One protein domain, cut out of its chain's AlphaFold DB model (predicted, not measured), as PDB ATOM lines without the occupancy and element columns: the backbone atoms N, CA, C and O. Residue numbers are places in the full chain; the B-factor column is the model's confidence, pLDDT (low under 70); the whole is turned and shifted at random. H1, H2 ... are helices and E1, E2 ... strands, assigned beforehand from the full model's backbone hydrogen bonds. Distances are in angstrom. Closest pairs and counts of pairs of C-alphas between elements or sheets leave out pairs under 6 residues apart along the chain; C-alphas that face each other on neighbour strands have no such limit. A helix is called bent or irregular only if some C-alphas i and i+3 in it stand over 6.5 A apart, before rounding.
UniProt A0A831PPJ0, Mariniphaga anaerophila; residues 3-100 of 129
ATOM      1  N   THR A   3     -47.192 -28.316 -42.358       93.38
ATOM      2  CA  THR A   3     -48.157 -27.943 -43.405       93.38
ATOM      3  C   THR A   3     -47.627 -26.772 -44.223       93.38
ATOM      4  O   THR A   3     -47.542 -25.662 -43.701       93.38
ATOM      5  N   PHE A   4     -47.290 -27.024 -45.486       92.19
ATOM      6  CA  PHE A   4     -46.749 -26.059 -46.452       92.19
ATOM      7  C   PHE A   4     -45.539 -25.260 -45.942       92.19
ATOM      8  O   PHE A   4     -45.518 -24.031 -46.063       92.19
ATOM      9  N   PRO A   5     -44.532 -25.908 -45.321       93.88
ATOM     10  CA  PRO A   5     -43.337 -25.194 -44.907       93.88
ATOM     11  C   PRO A   5     -42.516 -24.774 -46.128       93.88
ATOM     12  O   PRO A   5     -42.416 -25.518 -47.100       93.88
ATOM     13  N   ASP A   6     -41.858 -23.617 -46.046       92.56
ATOM     14  CA  ASP A   6     -40.947 -23.155 -47.096       92.56
ATOM     15  C   ASP A   6     -39.913 -24.258 -47.442       92.56
ATOM     16  O   ASP A   6     -39.284 -24.818 -46.532       92.56
ATOM     17  N   PRO A   7     -39.722 -24.594 -48.734       93.31
ATOM     18  CA  PRO A   7     -38.851 -25.686 -49.167       93.31
ATOM     19  C   PRO A   7     -37.369 -25.458 -48.858       93.31
ATOM     20  O   PRO A   7     -36.594 -26.412 -48.883       93.31
ATOM     21  N   GLN A   8     -36.952 -24.217 -48.570       94.81
ATOM     22  CA  GLN A   8     -35.573 -23.838 -48.249       94.81
ATOM     23  C   GLN A   8     -34.568 -24.487 -49.216       94.81
ATOM     24  O   GLN A   8     -33.552 -25.060 -48.809       94.81
ATOM     25  N   MET A   9     -34.853 -24.394 -50.521       93.38
ATOM     26  CA  MET A   9     -34.173 -25.172 -51.568       93.38
ATOM     27  C   MET A   9     -32.647 -25.011 -51.545       93.38
ATOM     28  O   MET A   9     -31.907 -25.953 -51.804       93.38
ATOM     29  N   LYS A  10     -32.160 -23.828 -51.148       91.75
ATOM     30  CA  LYS A  10     -30.728 -23.489 -51.074       91.75
ATOM     31  C   LYS A  10     -30.046 -23.859 -49.752       91.75
ATOM     32  O   LYS A  10     -28.829 -23.754 -49.662       91.75
ATOM     33  N   LYS A  11     -30.798 -24.173 -48.691       93.38
ATOM     34  CA  LYS A  11     -30.264 -24.297 -47.323       93.38
ATOM     35  C   LYS A  11     -30.847 -25.523 -46.624       93.38
ATOM     36  O   LYS A  11     -31.797 -25.391 -45.858       93.38
ATOM     37  N   THR A  12     -30.228 -26.690 -46.812       93.44
ATOM     38  CA  THR A  12     -30.646 -27.968 -46.195       93.44
ATOM     39  C   THR A  12     -30.894 -27.843 -44.693       93.44
ATOM     40  O   THR A  12     -31.962 -28.198 -44.215       93.44
ATOM     41  N   ARG A  13     -29.984 -27.185 -43.957       92.50
ATOM     42  CA  ARG A  13     -30.102 -26.965 -42.500       92.50
ATOM     43  C   ARG A  13     -31.328 -26.151 -42.059       92.50
ATOM     44  O   ARG A  13     -31.581 -26.050 -40.863       92.50
ATOM     45  N   LYS A  14     -32.030 -25.500 -42.992       95.31
ATOM     46  CA  LYS A  14     -33.260 -24.739 -42.736       95.31
ATOM     47  C   LYS A  14     -34.529 -25.496 -43.134       95.31
ATOM     48  O   LYS A  14     -35.611 -25.042 -42.781       95.31
ATOM     49  N   ARG A  15     -34.416 -26.626 -43.840       97.06
ATOM     50  CA  ARG A  15     -35.564 -27.467 -44.202       97.06
ATOM     51  C   ARG A  15     -36.118 -28.101 -42.937       97.06
ATOM     52  O   ARG A  15     -35.377 -28.757 -42.205       97.06
ATOM     53  N   LEU A  16     -37.415 -27.943 -42.695       98.06
ATOM     54  CA  LEU A  16     -38.058 -28.506 -41.503       98.06
ATOM     55  C   LEU A  16     -38.071 -30.041 -41.498       98.06
ATOM     56  O   LEU A  16     -38.247 -30.642 -40.449       98.06
ATOM     57  N   THR A  17     -37.842 -30.680 -42.644       98.00
ATOM     58  CA  THR A  17     -37.710 -32.137 -42.768       98.00
ATOM     59  C   THR A  17     -36.264 -32.637 -42.715       98.00
ATOM     60  O   THR A  17     -36.051 -33.842 -42.764       98.00
ATOM     61  N   SER A  18     -35.271 -31.747 -42.585       98.06
ATOM     62  CA  SER A  18     -33.863 -32.154 -42.454       98.06
ATOM     63  C   SER A  18     -33.603 -32.919 -41.162       98.06
ATOM     64  O   SER A  18     -34.262 -32.683 -40.145       98.06
ATOM     65  N   THR A  19     -32.568 -33.758 -41.162       98.06
ATOM     66  CA  THR A  19     -32.130 -34.536 -39.992       98.06
ATOM     67  C   THR A  19     -31.924 -33.657 -38.758       98.06
ATOM     68  O   THR A  19     -32.278 -34.055 -37.652       98.06
ATOM     69  N   ILE A  20     -31.444 -32.419 -38.929       97.38
ATOM     70  CA  ILE A  20     -31.275 -31.443 -37.842       97.38
ATOM     71  C   ILE A  20     -32.610 -31.119 -37.169       97.38
ATOM     72  O   ILE A  20     -32.682 -31.055 -35.941       97.38
ATOM     73  N   PHE A  21     -33.660 -30.874 -37.950       98.12
ATOM     74  CA  PHE A  21     -34.980 -30.574 -37.407       98.12
ATOM     75  C   PHE A  21     -35.671 -31.829 -36.881       98.12
ATOM     76  O   PHE A  21     -36.222 -31.781 -35.785       98.12
ATOM     77  N   LEU A  22     -35.551 -32.966 -37.567       97.62
ATOM     78  CA  LEU A  22     -36.081 -34.235 -37.071       97.62
ATOM     79  C   LEU A  22     -35.464 -34.611 -35.714       97.62
ATOM     80  O   LEU A  22     -36.189 -34.995 -34.796       97.62
ATOM     81  N   LYS A  23     -34.149 -34.402 -35.533       96.94
ATOM     82  CA  LYS A  23     -33.453 -34.612 -34.249       96.94
ATOM     83  C   LYS A  23     -33.972 -33.671 -33.159       96.94
ATOM     84  O   LYS A  23     -34.014 -34.059 -31.999       96.94
ATOM     85  N   LYS A  24     -34.414 -32.461 -33.517       97.00
ATOM     86  CA  LYS A  24     -35.078 -31.537 -32.580       97.00
ATOM     87  C   LYS A  24     -36.503 -31.953 -32.248       97.00
ATOM     88  O   LYS A  24     -36.953 -31.648 -31.152       97.00
ATOM     89  N   TYR A  25     -37.212 -32.601 -33.170       97.06
ATOM     90  CA  TYR A  25     -38.587 -33.053 -32.950       97.06
ATOM     91  C   TYR A  25     -38.650 -34.281 -32.049       97.06
ATOM     92  O   TYR A  25     -39.526 -34.372 -31.193       97.06
ATOM     93  N   LYS A  26     -37.691 -35.196 -32.213       95.56
ATOM     94  CA  LYS A  26     -37.640 -36.483 -31.519       95.56
ATOM     95  C   LYS A  26     -37.867 -36.410 -29.992       95.56
ATOM     96  O   LYS A  26     -38.691 -37.183 -29.520       95.56
ATOM     97  N   PRO A  27     -37.246 -35.496 -29.214       95.81
ATOM     98  CA  PRO A  27     -37.366 -35.495 -27.753       95.81
ATOM     99  C   PRO A  27     -38.758 -35.139 -27.221       95.81
ATOM    100  O   PRO A  27     -39.101 -35.536 -26.115       95.81
ATOM    101  N   PHE A  28     -39.553 -34.373 -27.977       95.75
ATOM    102  CA  PHE A  28     -40.913 -33.993 -27.575       95.75
ATOM    103  C   PHE A  28     -41.998 -34.759 -28.339       95.75
ATOM    104  O   PHE A  28     -43.191 -34.587 -28.077       95.75
ATOM    105  N   LEU A  29     -41.606 -35.599 -29.298       95.31
ATOM    106  CA  LEU A  29     -42.524 -36.465 -30.008       95.31
ATOM    107  C   LEU A  29     -42.896 -37.638 -29.095       95.31
ATOM    108  O   LEU A  29     -42.032 -38.322 -28.550       95.31
ATOM    109  N   LYS A  30     -44.196 -37.892 -28.929       94.12
ATOM    110  CA  LYS A  30     -44.660 -39.090 -28.216       94.12
ATOM    111  C   LYS A  30     -44.120 -40.355 -28.892       94.12
ATOM    112  O   LYS A  30     -43.910 -40.367 -30.106       94.12
ATOM    113  N   LYS A  31     -43.977 -41.446 -28.134       91.31
ATOM    114  CA  LYS A  31     -43.658 -42.764 -28.705       91.31
ATOM    115  C   LYS A  31     -44.689 -43.126 -29.783       91.31
ATOM    116  O   LYS A  31     -45.889 -42.978 -29.555       91.31
ATOM    117  N   GLY A  32     -44.217 -43.554 -30.956       93.56
ATOM    118  CA  GLY A  32     -45.078 -43.809 -32.120       93.56
ATOM    119  C   GLY A  32     -45.727 -42.545 -32.702       93.56
ATOM    120  O   GLY A  32     -46.769 -42.617 -33.347       93.56
ATOM    121  N   GLY A  33     -45.180 -41.361 -32.417       96.19
ATOM    122  CA  GLY A  33     -45.659 -40.112 -32.990       96.19
ATOM    123  C   GLY A  33     -45.371 -40.044 -34.487       96.19
ATOM    124  O   GLY A  33     -44.281 -40.382 -34.939       96.19
ATOM    125  N   ILE A  34     -46.363 -39.578 -35.241       97.88
ATOM    126  CA  ILE A  34     -46.302 -39.495 -36.698       97.88
ATOM    127  C   ILE A  34     -45.932 -38.070 -37.098       97.88
ATOM    128  O   ILE A  34     -46.531 -37.091 -36.632       97.88
ATOM    129  N   ILE A  35     -44.957 -37.946 -37.991       98.25
ATOM    130  CA  ILE A  35     -44.662 -36.690 -38.667       98.25
ATOM    131  C   ILE A  35     -45.428 -36.675 -39.980       98.25
ATOM    132  O   ILE A  35     -45.287 -37.566 -40.806       98.25
ATOM    133  N   HIS A  36     -46.234 -35.634 -40.155       98.19
ATOM    134  CA  HIS A  36     -47.008 -35.381 -41.365       98.19
ATOM    135  C   HIS A  36     -46.390 -34.202 -42.112       98.19
ATOM    136  O   HIS A  36     -46.303 -33.122 -41.524       98.19
ATOM    137  N   LEU A  37     -46.015 -34.378 -43.377       98.31
ATOM    138  CA  LEU A  37     -45.670 -33.302 -44.306       98.31
ATOM    139  C   LEU A  37     -46.772 -33.193 -45.359       98.31
ATOM    140  O   LEU A  37     -47.063 -34.165 -46.046       98.31
ATOM    141  N   LYS A  38     -47.342 -32.000 -45.526       96.12
ATOM    142  CA  LYS A  38     -48.229 -31.664 -46.650       96.12
ATOM    143  C   LYS A  38     -47.606 -30.491 -47.390       96.12
ATOM    144  O   LYS A  38     -47.303 -29.490 -46.745       96.12
ATOM    145  N   THR A  39     -47.377 -30.609 -48.693       94.81
ATOM    146  CA  THR A  39     -46.624 -29.599 -49.453       94.81
ATOM    147  C   THR A  39     -47.067 -29.535 -50.909       94.81
ATOM    148  O   THR A  39     -47.522 -30.520 -51.476       94.81
ATOM    149  N   ASP A  40     -46.956 -28.365 -51.520       92.56
ATOM    150  CA  ASP A  40     -47.085 -28.145 -52.961       92.56
ATOM    151  C   ASP A  40     -45.740 -28.349 -53.693       92.56
ATOM    152  O   ASP A  40     -45.722 -28.681 -54.880       92.56
ATOM    153  N   SER A  41     -44.620 -28.254 -52.967       94.19
ATOM    154  CA  SER A  41     -43.257 -28.279 -53.511       94.19
ATOM    155  C   SER A  41     -42.825 -29.684 -53.924       94.19
ATOM    156  O   SER A  41     -42.757 -30.596 -53.095       94.19
ATOM    157  N   GLN A  42     -42.489 -29.853 -55.208       95.19
ATOM    158  CA  GLN A  42     -41.880 -31.084 -55.715       95.19
ATOM    159  C   GLN A  42     -40.487 -31.258 -55.127       95.19
ATOM    160  O   GLN A  42     -40.156 -32.349 -54.669       95.19
ATOM    161  N   PHE A  43     -39.713 -30.174 -55.048       96.38
ATOM    162  CA  PHE A  43     -38.387 -30.190 -54.440       96.38
ATOM    163  C   PHE A  43     -38.419 -30.762 -53.015       96.38
ATOM    164  O   PHE A  43     -37.666 -31.674 -52.675       96.38
ATOM    165  N   GLN A  44     -39.293 -30.223 -52.158       97.06
ATOM    166  CA  GLN A  44     -39.364 -30.612 -50.752       97.06
ATOM    167  C   GLN A  44     -39.887 -32.034 -50.586       97.06
ATOM    168  O   GLN A  44     -39.403 -32.749 -49.706       97.06
ATOM    169  N   TYR A  45     -40.852 -32.437 -51.415       97.94
ATOM    170  CA  TYR A  45     -41.352 -33.804 -51.445       97.94
ATOM    171  C   TYR A  45     -40.243 -34.791 -51.811       97.94
ATOM    172  O   TYR A  45     -39.946 -35.669 -51.006       97.94
ATOM    173  N   SER A  46     -39.572 -34.593 -52.950       98.06
ATOM    174  CA  SER A  46     -38.512 -35.489 -53.424       98.06
ATOM    175  C   SER A  46     -37.356 -35.581 -52.427       98.06
ATOM    176  O   SER A  46     -36.912 -36.678 -52.098       98.06
ATOM    177  N   TYR A  47     -36.911 -34.442 -51.885       98.31
ATOM    178  CA  TYR A  47     -35.870 -34.419 -50.857       98.31
ATOM    179  C   TYR A  47     -36.281 -35.188 -49.601       98.31
ATOM    180  O   TYR A  47     -35.494 -35.968 -49.067       98.31
ATOM    181  N   THR A  48     -37.505 -34.961 -49.117       98.56
ATOM    182  CA  THR A  48     -37.967 -35.610 -47.890       98.56
ATOM    183  C   THR A  48     -38.115 -37.104 -48.120       98.56
ATOM    184  O   THR A  48     -37.551 -37.855 -47.341       98.56
ATOM    185  N   SER A  49     -38.773 -37.529 -49.204       98.62
ATOM    186  CA  SER A  49     -38.902 -38.935 -49.608       98.62
ATOM    187  C   SER A  49     -37.542 -39.643 -49.628       98.62
ATOM    188  O   SER A  49     -37.347 -40.622 -48.907       98.62
ATOM    189  N   ALA A  50     -36.554 -39.082 -50.336       98.50
ATOM    190  CA  ALA A  50     -35.203 -39.635 -50.386       98.50
ATOM    191  C   ALA A  50     -34.559 -39.758 -48.994       98.50
ATOM    192  O   ALA A  50     -33.927 -40.768 -48.696       98.50
ATOM    193  N   LEU A  51     -34.749 -38.763 -48.119       98.50
ATOM    194  CA  LEU A  51     -34.282 -38.813 -46.733       98.50
ATOM    195  C   LEU A  51     -34.960 -39.941 -45.939       98.50
ATOM    196  O   LEU A  51     -34.275 -40.614 -45.170       98.50
ATOM    197  N   LEU A  52     -36.271 -40.158 -46.106       98.50
ATOM    198  CA  LEU A  52     -36.993 -41.228 -45.401       98.50
ATOM    199  C   LEU A  52     -36.450 -42.605 -45.801       98.50
ATOM    200  O   LEU A  52     -36.099 -43.401 -44.929       98.50
ATOM    201  N   HIS A  53     -36.338 -42.845 -47.111       98.38
ATOM    202  CA  HIS A  53     -35.847 -44.105 -47.674       98.38
ATOM    203  C   HIS A  53     -34.386 -44.368 -47.287       98.38
ATOM    204  O   HIS A  53     -34.063 -45.460 -46.827       98.38
ATOM    205  N   LEU A  54     -33.515 -43.353 -47.373       98.31
ATOM    206  CA  LEU A  54     -32.098 -43.458 -46.994       98.31
ATOM    207  C   LEU A  54     -31.902 -43.882 -45.532       98.31
ATOM    208  O   LEU A  54     -30.987 -44.639 -45.220       98.31
ATOM    209  N   ASN A  55     -32.743 -43.377 -44.628       98.31
ATOM    210  CA  ASN A  55     -32.593 -43.583 -43.188       98.31
ATOM    211  C   ASN A  55     -33.447 -44.731 -42.632       98.31
ATOM    212  O   ASN A  55     -33.474 -44.939 -41.413       98.31
ATOM    213  N   GLY A  56     -34.145 -45.469 -43.502       97.75
ATOM    214  CA  GLY A  56     -35.000 -46.588 -43.112       97.75
ATOM    215  C   GLY A  56     -36.127 -46.166 -42.169       97.75
ATOM    216  O   GLY A  56     -36.385 -46.842 -41.170       97.75
ATOM    217  N   PHE A  57     -36.747 -45.011 -42.422       98.06
ATOM    218  CA  PHE A  57     -37.935 -44.598 -41.674       98.06
ATOM    219  C   PHE A  57     -39.144 -45.411 -42.105       98.06
ATOM    220  O   PHE A  57     -39.286 -45.782 -43.267       98.06
ATOM    221  N   GLU A  58     -40.040 -45.668 -41.157       98.06
ATOM    222  CA  GLU A  58     -41.312 -46.304 -41.466       98.06
ATOM    223  C   GLU A  58     -42.221 -45.276 -42.144       98.06
ATOM    224  O   GLU A  58     -42.637 -44.292 -41.525       98.06
ATOM    225  N   ILE A  59     -42.502 -45.494 -43.427       98.50
ATOM    226  CA  ILE A  59     -43.364 -44.640 -44.244       98.50
ATOM    227  C   ILE A  59     -44.788 -45.191 -44.167       98.50
ATOM    228  O   ILE A  59     -45.071 -46.289 -44.635       98.50
ATOM    229  N   LEU A  60     -45.694 -44.410 -43.582       98.12
ATOM    230  CA  LEU A  60     -47.116 -44.743 -43.466       98.12
ATOM    231  C   LEU A  60     -47.935 -44.273 -44.667       98.12
ATOM    232  O   LEU A  60     -49.001 -44.813 -44.946       98.12
ATOM    233  N   ALA A  61     -47.486 -43.205 -45.323       97.88
ATOM    234  CA  ALA A  61     -48.129 -42.660 -46.506       97.88
ATOM    235  C   ALA A  61     -47.119 -41.882 -47.343       97.88
ATOM    236  O   ALA A  61     -46.334 -41.102 -46.799       97.88
ATOM    237  N   GLU A  62     -47.200 -42.050 -48.656       97.81
ATOM    238  CA  GLU A  62     -46.378 -41.350 -49.632       97.81
ATOM    239  C   GLU A  62     -47.176 -41.174 -50.922       97.81
ATOM    240  O   GLU A  62     -47.650 -42.139 -51.513       97.81
ATOM    241  N   THR A  63     -47.402 -39.921 -51.313       97.62
ATOM    242  CA  THR A  63     -48.111 -39.587 -52.549       97.62
ATOM    243  C   THR A  63     -47.693 -38.215 -53.061       97.62
ATOM    244  O   THR A  63     -47.594 -37.244 -52.302       97.62
ATOM    245  N   ASP A  64     -47.497 -38.117 -54.368       96.31
ATOM    246  CA  ASP A  64     -47.246 -36.874 -55.093       96.31
ATOM    247  C   ASP A  64     -48.545 -36.203 -55.591       96.31
ATOM    248  O   ASP A  64     -48.515 -35.076 -56.092       96.31
ATOM    249  N   ASN A  65     -49.696 -36.859 -55.409       95.31
ATOM    250  CA  ASN A  65     -51.009 -36.348 -55.786       95.31
ATOM    251  C   ASN A  65     -52.092 -36.754 -54.775       95.31
ATOM    252  O   ASN A  65     -52.971 -37.575 -55.034       95.31
ATOM    253  N   LEU A  66     -52.056 -36.103 -53.612       94.31
ATOM    254  CA  LEU A  66     -52.931 -36.354 -52.469       94.31
ATOM    255  C   LEU A  66     -54.420 -36.366 -52.840       94.31
ATOM    256  O   LEU A  66     -55.165 -37.219 -52.365       94.31
ATOM    257  N   TYR A  67     -54.873 -35.429 -53.673       92.00
ATOM    258  CA  TYR A  67     -56.299 -35.302 -53.991       92.00
ATOM    259  C   TYR A  67     -56.809 -36.322 -55.010       92.00
ATOM    260  O   TYR A  67     -58.023 -36.462 -55.135       92.00
ATOM    261  N   ALA A  68     -55.910 -37.031 -55.694       92.62
ATOM    262  CA  ALA A  68     -56.238 -38.166 -56.552       92.62
ATOM    263  C   ALA A  68     -55.897 -39.519 -55.897       92.62
ATOM    264  O   ALA A  68     -56.054 -40.554 -56.535       92.62
ATOM    265  N   SER A  69     -55.407 -39.515 -54.654       91.69
ATOM    266  CA  SER A  69     -54.935 -40.717 -53.962       91.69
ATOM    267  C   SER A  69     -56.009 -41.362 -53.086       91.69
ATOM    268  O   SER A  69     -56.823 -40.672 -52.467       91.69
ATOM    269  N   ASP A  70     -55.933 -42.685 -52.940       92.00
ATOM    270  CA  ASP A  70     -56.842 -43.467 -52.089       92.00
ATOM    271  C   ASP A  70     -56.644 -43.214 -50.586       92.00
ATOM    272  O   ASP A  70     -57.509 -43.532 -49.772       92.00
ATOM    273  N   ILE A  71     -55.523 -42.600 -50.191       91.88
ATOM    274  CA  ILE A  71     -55.232 -42.272 -48.787       91.88
ATOM    275  C   ILE A  71     -55.974 -41.016 -48.295       91.88
ATOM    276  O   ILE A  71     -55.858 -40.639 -47.125       91.88
ATOM    277  N   LEU A  72     -56.713 -40.333 -49.178       90.62
ATOM    278  CA  LEU A  72     -57.420 -39.093 -48.876       90.62
ATOM    279  C   LEU A  72     -58.559 -39.318 -47.863       90.62
ATOM    280  O   LEU A  72     -59.619 -39.842 -48.195       90.62
ATOM    281  N   ASN A  73     -58.382 -38.805 -46.645       90.69
ATOM    282  CA  ASN A  73     -59.382 -38.833 -45.570       90.69
ATOM    283  C   ASN A  73     -59.850 -37.423 -45.166       90.69
ATOM    284  O   ASN A  73     -59.328 -36.420 -45.655       90.69
ATOM    285  N   ASP A  74     -60.816 -37.339 -44.250       87.50
ATOM    286  CA  ASP A  74     -61.425 -36.074 -43.811       87.50
ATOM    287  C   ASP A  74     -60.411 -35.041 -43.305       87.50
ATOM    288  O   ASP A  74     -60.504 -33.862 -43.648       87.50
ATOM    289  N   THR A  75     -59.383 -35.474 -42.572       88.06
ATOM    290  CA  THR A  75     -58.312 -34.584 -42.100       88.06
ATOM    291  C   THR A  75     -57.471 -34.057 -43.265       88.06
ATOM    292  O   THR A  75     -57.156 -32.868 -43.327       88.06
ATOM    293  N   LEU A  76     -57.119 -34.917 -44.225       89.56
ATOM    294  CA  LEU A  76     -56.307 -34.542 -45.389       89.56
ATOM    295  C   LEU A  76     -57.072 -33.672 -46.396       89.56
ATOM    296  O   LEU A  76     -56.455 -32.876 -47.111       89.56
ATOM    297  N   ARG A  77     -58.409 -33.757 -46.395       88.44
ATOM    298  CA  ARG A  77     -59.314 -32.920 -47.198       88.44
ATOM    299  C   ARG A  77     -59.354 -31.459 -46.762       88.44
ATOM    300  O   ARG A  77     -59.813 -30.624 -47.546       88.44
ATOM    301  N   ILE A  78     -58.880 -31.126 -45.561       86.38
ATOM    302  CA  ILE A  78     -58.824 -29.741 -45.089       86.38
ATOM    303  C   ILE A  78     -57.865 -28.953 -45.992       86.38
ATOM    304  O   ILE A  78     -56.646 -29.132 -45.952       86.38
ATOM    305  N   LYS A  79     -58.442 -28.085 -46.829       86.44
ATOM    306  CA  LYS A  79     -57.737 -27.223 -47.785       86.44
ATOM    307  C   LYS A  79     -57.513 -25.843 -47.189       86.44
ATOM    308  O   LYS A  79     -58.475 -25.169 -46.816       86.44
ATOM    309  N   THR A  80     -56.269 -25.375 -47.193       83.88
ATOM    310  CA  THR A  80     -55.984 -23.951 -46.961       83.88
ATOM    311  C   THR A  80     -56.431 -23.087 -48.152       83.88
ATOM    312  O   THR A  80     -56.773 -23.593 -49.224       83.88
ATOM    313  N   PHE A  81     -56.427 -21.760 -47.987       83.56
ATOM    314  CA  PHE A  81     -56.706 -20.824 -49.083       83.56
ATOM    315  C   PHE A  81     -55.726 -21.001 -50.257       83.56
ATOM    316  O   PHE A  81     -56.157 -21.116 -51.402       83.56
ATOM    317  N   TYR A  82     -54.424 -21.096 -49.968       78.69
ATOM    318  CA  TYR A  82     -53.384 -21.234 -50.990       78.69
ATOM    319  C   TYR A  82     -53.474 -22.564 -51.739       78.69
ATOM    320  O   TYR A  82     -53.327 -22.585 -52.954       78.69
ATOM    321  N   GLU A  83     -53.803 -23.662 -51.051       84.44
ATOM    322  CA  GLU A  83     -54.019 -24.958 -51.710       84.44
ATOM    323  C   GLU A  83     -55.072 -24.890 -52.814       84.44
ATOM    324  O   GLU A  83     -54.879 -25.465 -53.881       84.44
ATOM    325  N   LYS A  84     -56.178 -24.169 -52.589       84.75
ATOM    326  CA  LYS A  84     -57.220 -24.011 -53.614       84.75
ATOM    327  C   LYS A  84     -56.675 -23.300 -54.857       84.75
ATOM    328  O   LYS A  84     -56.988 -23.716 -55.968       84.75
ATOM    329  N   GLN A  85     -55.841 -22.276 -54.666       84.38
ATOM    330  CA  GLN A  85     -55.207 -21.521 -55.751       84.38
ATOM    331  C   GLN A  85     -54.160 -22.347 -56.517       84.38
ATOM    332  O   GLN A  85     -54.030 -22.201 -57.731       84.38
ATOM    333  N   TRP A  86     -53.408 -23.209 -55.834       83.81
ATOM    334  CA  TRP A  86     -52.443 -24.100 -56.484       83.81
ATOM    335  C   TRP A  86     -53.137 -25.200 -57.287       83.81
ATOM    336  O   TRP A  86     -52.800 -25.422 -58.449       83.81
ATOM    337  N   LEU A  87     -54.179 -25.809 -56.714       86.19
ATOM    338  CA  LEU A  87     -54.979 -26.827 -57.394       86.19
ATOM    339  C   LEU A  87     -55.670 -26.287 -58.648       86.19
ATOM    340  O   LEU A  87     -55.688 -26.972 -59.666       86.19
ATOM    341  N   SER A  88     -56.186 -25.053 -58.623       85.31
ATOM    342  CA  SER A  88     -56.803 -24.444 -59.812       85.31
ATOM    343  C   SER A  88     -55.811 -24.194 -60.953       85.31
ATOM    344  O   SER A  88     -56.228 -23.912 -62.070       85.31
ATOM    345  N   ARG A  89     -54.504 -24.266 -60.679       81.88
ATOM    346  CA  ARG A  89     -53.419 -24.139 -61.663       81.88
ATOM    347  C   ARG A  89     -52.818 -25.488 -62.053       81.88
ATOM    348  O   ARG A  89     -51.793 -25.520 -62.720       81.88
ATOM    349  N   GLY A  90     -53.428 -26.588 -61.609       85.88
ATOM    350  CA  GLY A  90     -52.953 -27.938 -61.891       85.88
ATOM    351  C   GLY A  90     -51.715 -28.350 -61.095       85.88
ATOM    352  O   GLY A  90     -51.104 -29.350 -61.448       85.88
ATOM    353  N   ILE A  91     -51.337 -27.626 -60.030       87.44
ATOM    354  CA  ILE A  91     -50.223 -28.041 -59.166       87.44
ATOM    355  C   ILE A  91     -50.751 -29.043 -58.127       87.44
ATOM    356  O   ILE A  91     -51.563 -28.659 -57.275       87.44
ATOM    357  N   PRO A  92     -50.317 -30.318 -58.169       92.38
ATOM    358  CA  PRO A  92     -50.782 -31.328 -57.235       92.38
ATOM    359  C   PRO A  92     -50.154 -31.129 -55.853       92.38
ATOM    360  O   PRO A  92     -48.972 -30.793 -55.709       92.38
ATOM    361  N   ILE A  93     -50.966 -31.373 -54.824       94.44
ATOM    362  CA  ILE A  93     -50.519 -31.375 -53.431       94.44
ATOM    363  C   ILE A  93     -49.986 -32.756 -53.082       94.44
ATOM    364  O   ILE A  93     -50.614 -33.763 -53.387       94.44
ATOM    365  N   LYS A  94     -48.857 -32.775 -52.391       96.50
ATOM    366  CA  LYS A  94     -48.079 -33.955 -52.033       96.50
ATOM    367  C   LYS A  94     -48.176 -34.186 -50.537       96.50
ATOM    368  O   LYS A  94     -48.396 -33.244 -49.760       96.50
ATOM    369  N   TYR A  95     -48.011 -35.432 -50.125       98.12
ATOM    370  CA  TYR A  95     -48.129 -35.808 -48.729       98.12
ATOM    371  C   TYR A  95     -47.205 -36.967 -48.362       98.12
ATOM    372  O   TYR A  95     -47.110 -37.956 -49.084       98.12
ATOM    373  N   LEU A  96     -46.552 -36.824 -47.209       98.56
ATOM    374  CA  LEU A  96     -45.755 -37.859 -46.560       98.56
ATOM    375  C   LEU A  96     -46.203 -37.994 -45.101       98.56
ATOM    376  O   LEU A  96     -46.404 -36.988 -44.411       98.56
ATOM    377  N   ALA A  97     -46.308 -39.224 -44.610       98.50
ATOM    378  CA  ALA A  97     -46.463 -39.527 -43.191       98.50
ATOM    379  C   ALA A  97     -45.484 -40.623 -42.787       98.50
ATOM    380  O   ALA A  97     -45.417 -41.650 -43.455       98.50
ATOM    381  N   PHE A  98     -44.732 -40.413 -41.708       98.56
ATOM    382  CA  PHE A  98     -43.679 -41.344 -41.305       98.56
ATOM    383  C   PHE A  98     -43.390 -41.313 -39.803       98.56
ATOM    384  O   PHE A  98     -43.705 -40.333 -39.115       98.56
ATOM    385  N   LEU A  99     -42.775 -42.388 -39.310       98.31
ATOM    386  CA  LEU A  99     -42.255 -42.498 -37.950       98.31
ATOM    387  C   LEU A  99     -40.732 -42.379 -37.947       98.31
ATOM    388  O   LEU A  99     -40.037 -42.872 -38.835       98.31
ATOM    389  N   LEU A 100     -40.216 -41.740 -36.901       97.00
ATOM    390  CA  LEU A 100     -38.786 -41.687 -36.623       97.00
ATOM    391  C   LEU A 100     -38.334 -42.988 -35.948       97.00
ATOM    392  O   LEU A 100     -39.045 -43.515 -35.094       97.00
TER     393      LEU A 100
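This is residues 3 to 100 of the 129 residues of a protein of Mariniphaga anaerophila (UniProt A0A831PPJ0). A small antiparallel sheet of three strands, E1, E3 and E2 in that order across it, has one helix, H2, packed along one face; H1 and H3 lie beyond opposite ends of the strands. Long unnamed stretches, residues 3 to 18 and 64 to 80, make up much of the rest. The printed part has 98 residues, with H1, E1, H2, E2, H3 and E3 along the chain; its class is mixed, with under half of the residues in named elements. It is compact, with a radius of gyration of the C-alphas of 13.4 A and spans of 38 by 31 by 22 A.

Look first at inner strand E3, residues 94 to 99. Edge strand E1, residues 34 to 39, is its antiparallel neighbour at 165 degrees, with N 37 and O 96 2.8 A apart, within hydrogen-bond range. Edge strand E2, residues 58 to 63, is its antiparallel neighbour at 175 degrees, with N 97 and O 61 2.9 A apart, also within range. H2, residues 42 to 54, is on the sheet at a height of 9.3 A, over E3 and only just over E2, on which 3 of its C-alphas fall. It runs along the strands, at 24 degrees to E3 on the local plane; the closest C-alphas of H2 and E3 are those of Tyr 45 and Lys 94, 6.8 A apart. E1, H2 and E2 form a split strand-helix-strand unit, two strands that run the same way with E3 between them, and its crossover is right-handed. H1, residues 19 to 28, and H3, residues 81 to 87, are not on the sheet and are apart from each other. In H2 and H3 every O i to N i+4 pair is within hydrogen-bond range; in H1 4 of 6 are.

Find C-alpha 19 at (-32.130, -34.536, -39.992), where H1 begins; it is irregular, but only just, with C-alphas 24 and 27 6.6 A apart. H2 measures 18.0 A, E3 17.5 A, E1 16.1 A, H1 15.2 A, E2 14.6 A and H3 10.4 A. E3 ends at C-alpha 99, (-42.255, -42.498, -37.950).

The two C-alphas farthest apart, those of Pro 27 and Arg 89, are 39.2 A apart. The printed part has no cut, and E2 to H3 is a long link of 17 residues. The mean pLDDT of the printed part is 94.0, and no printed residue is under 70.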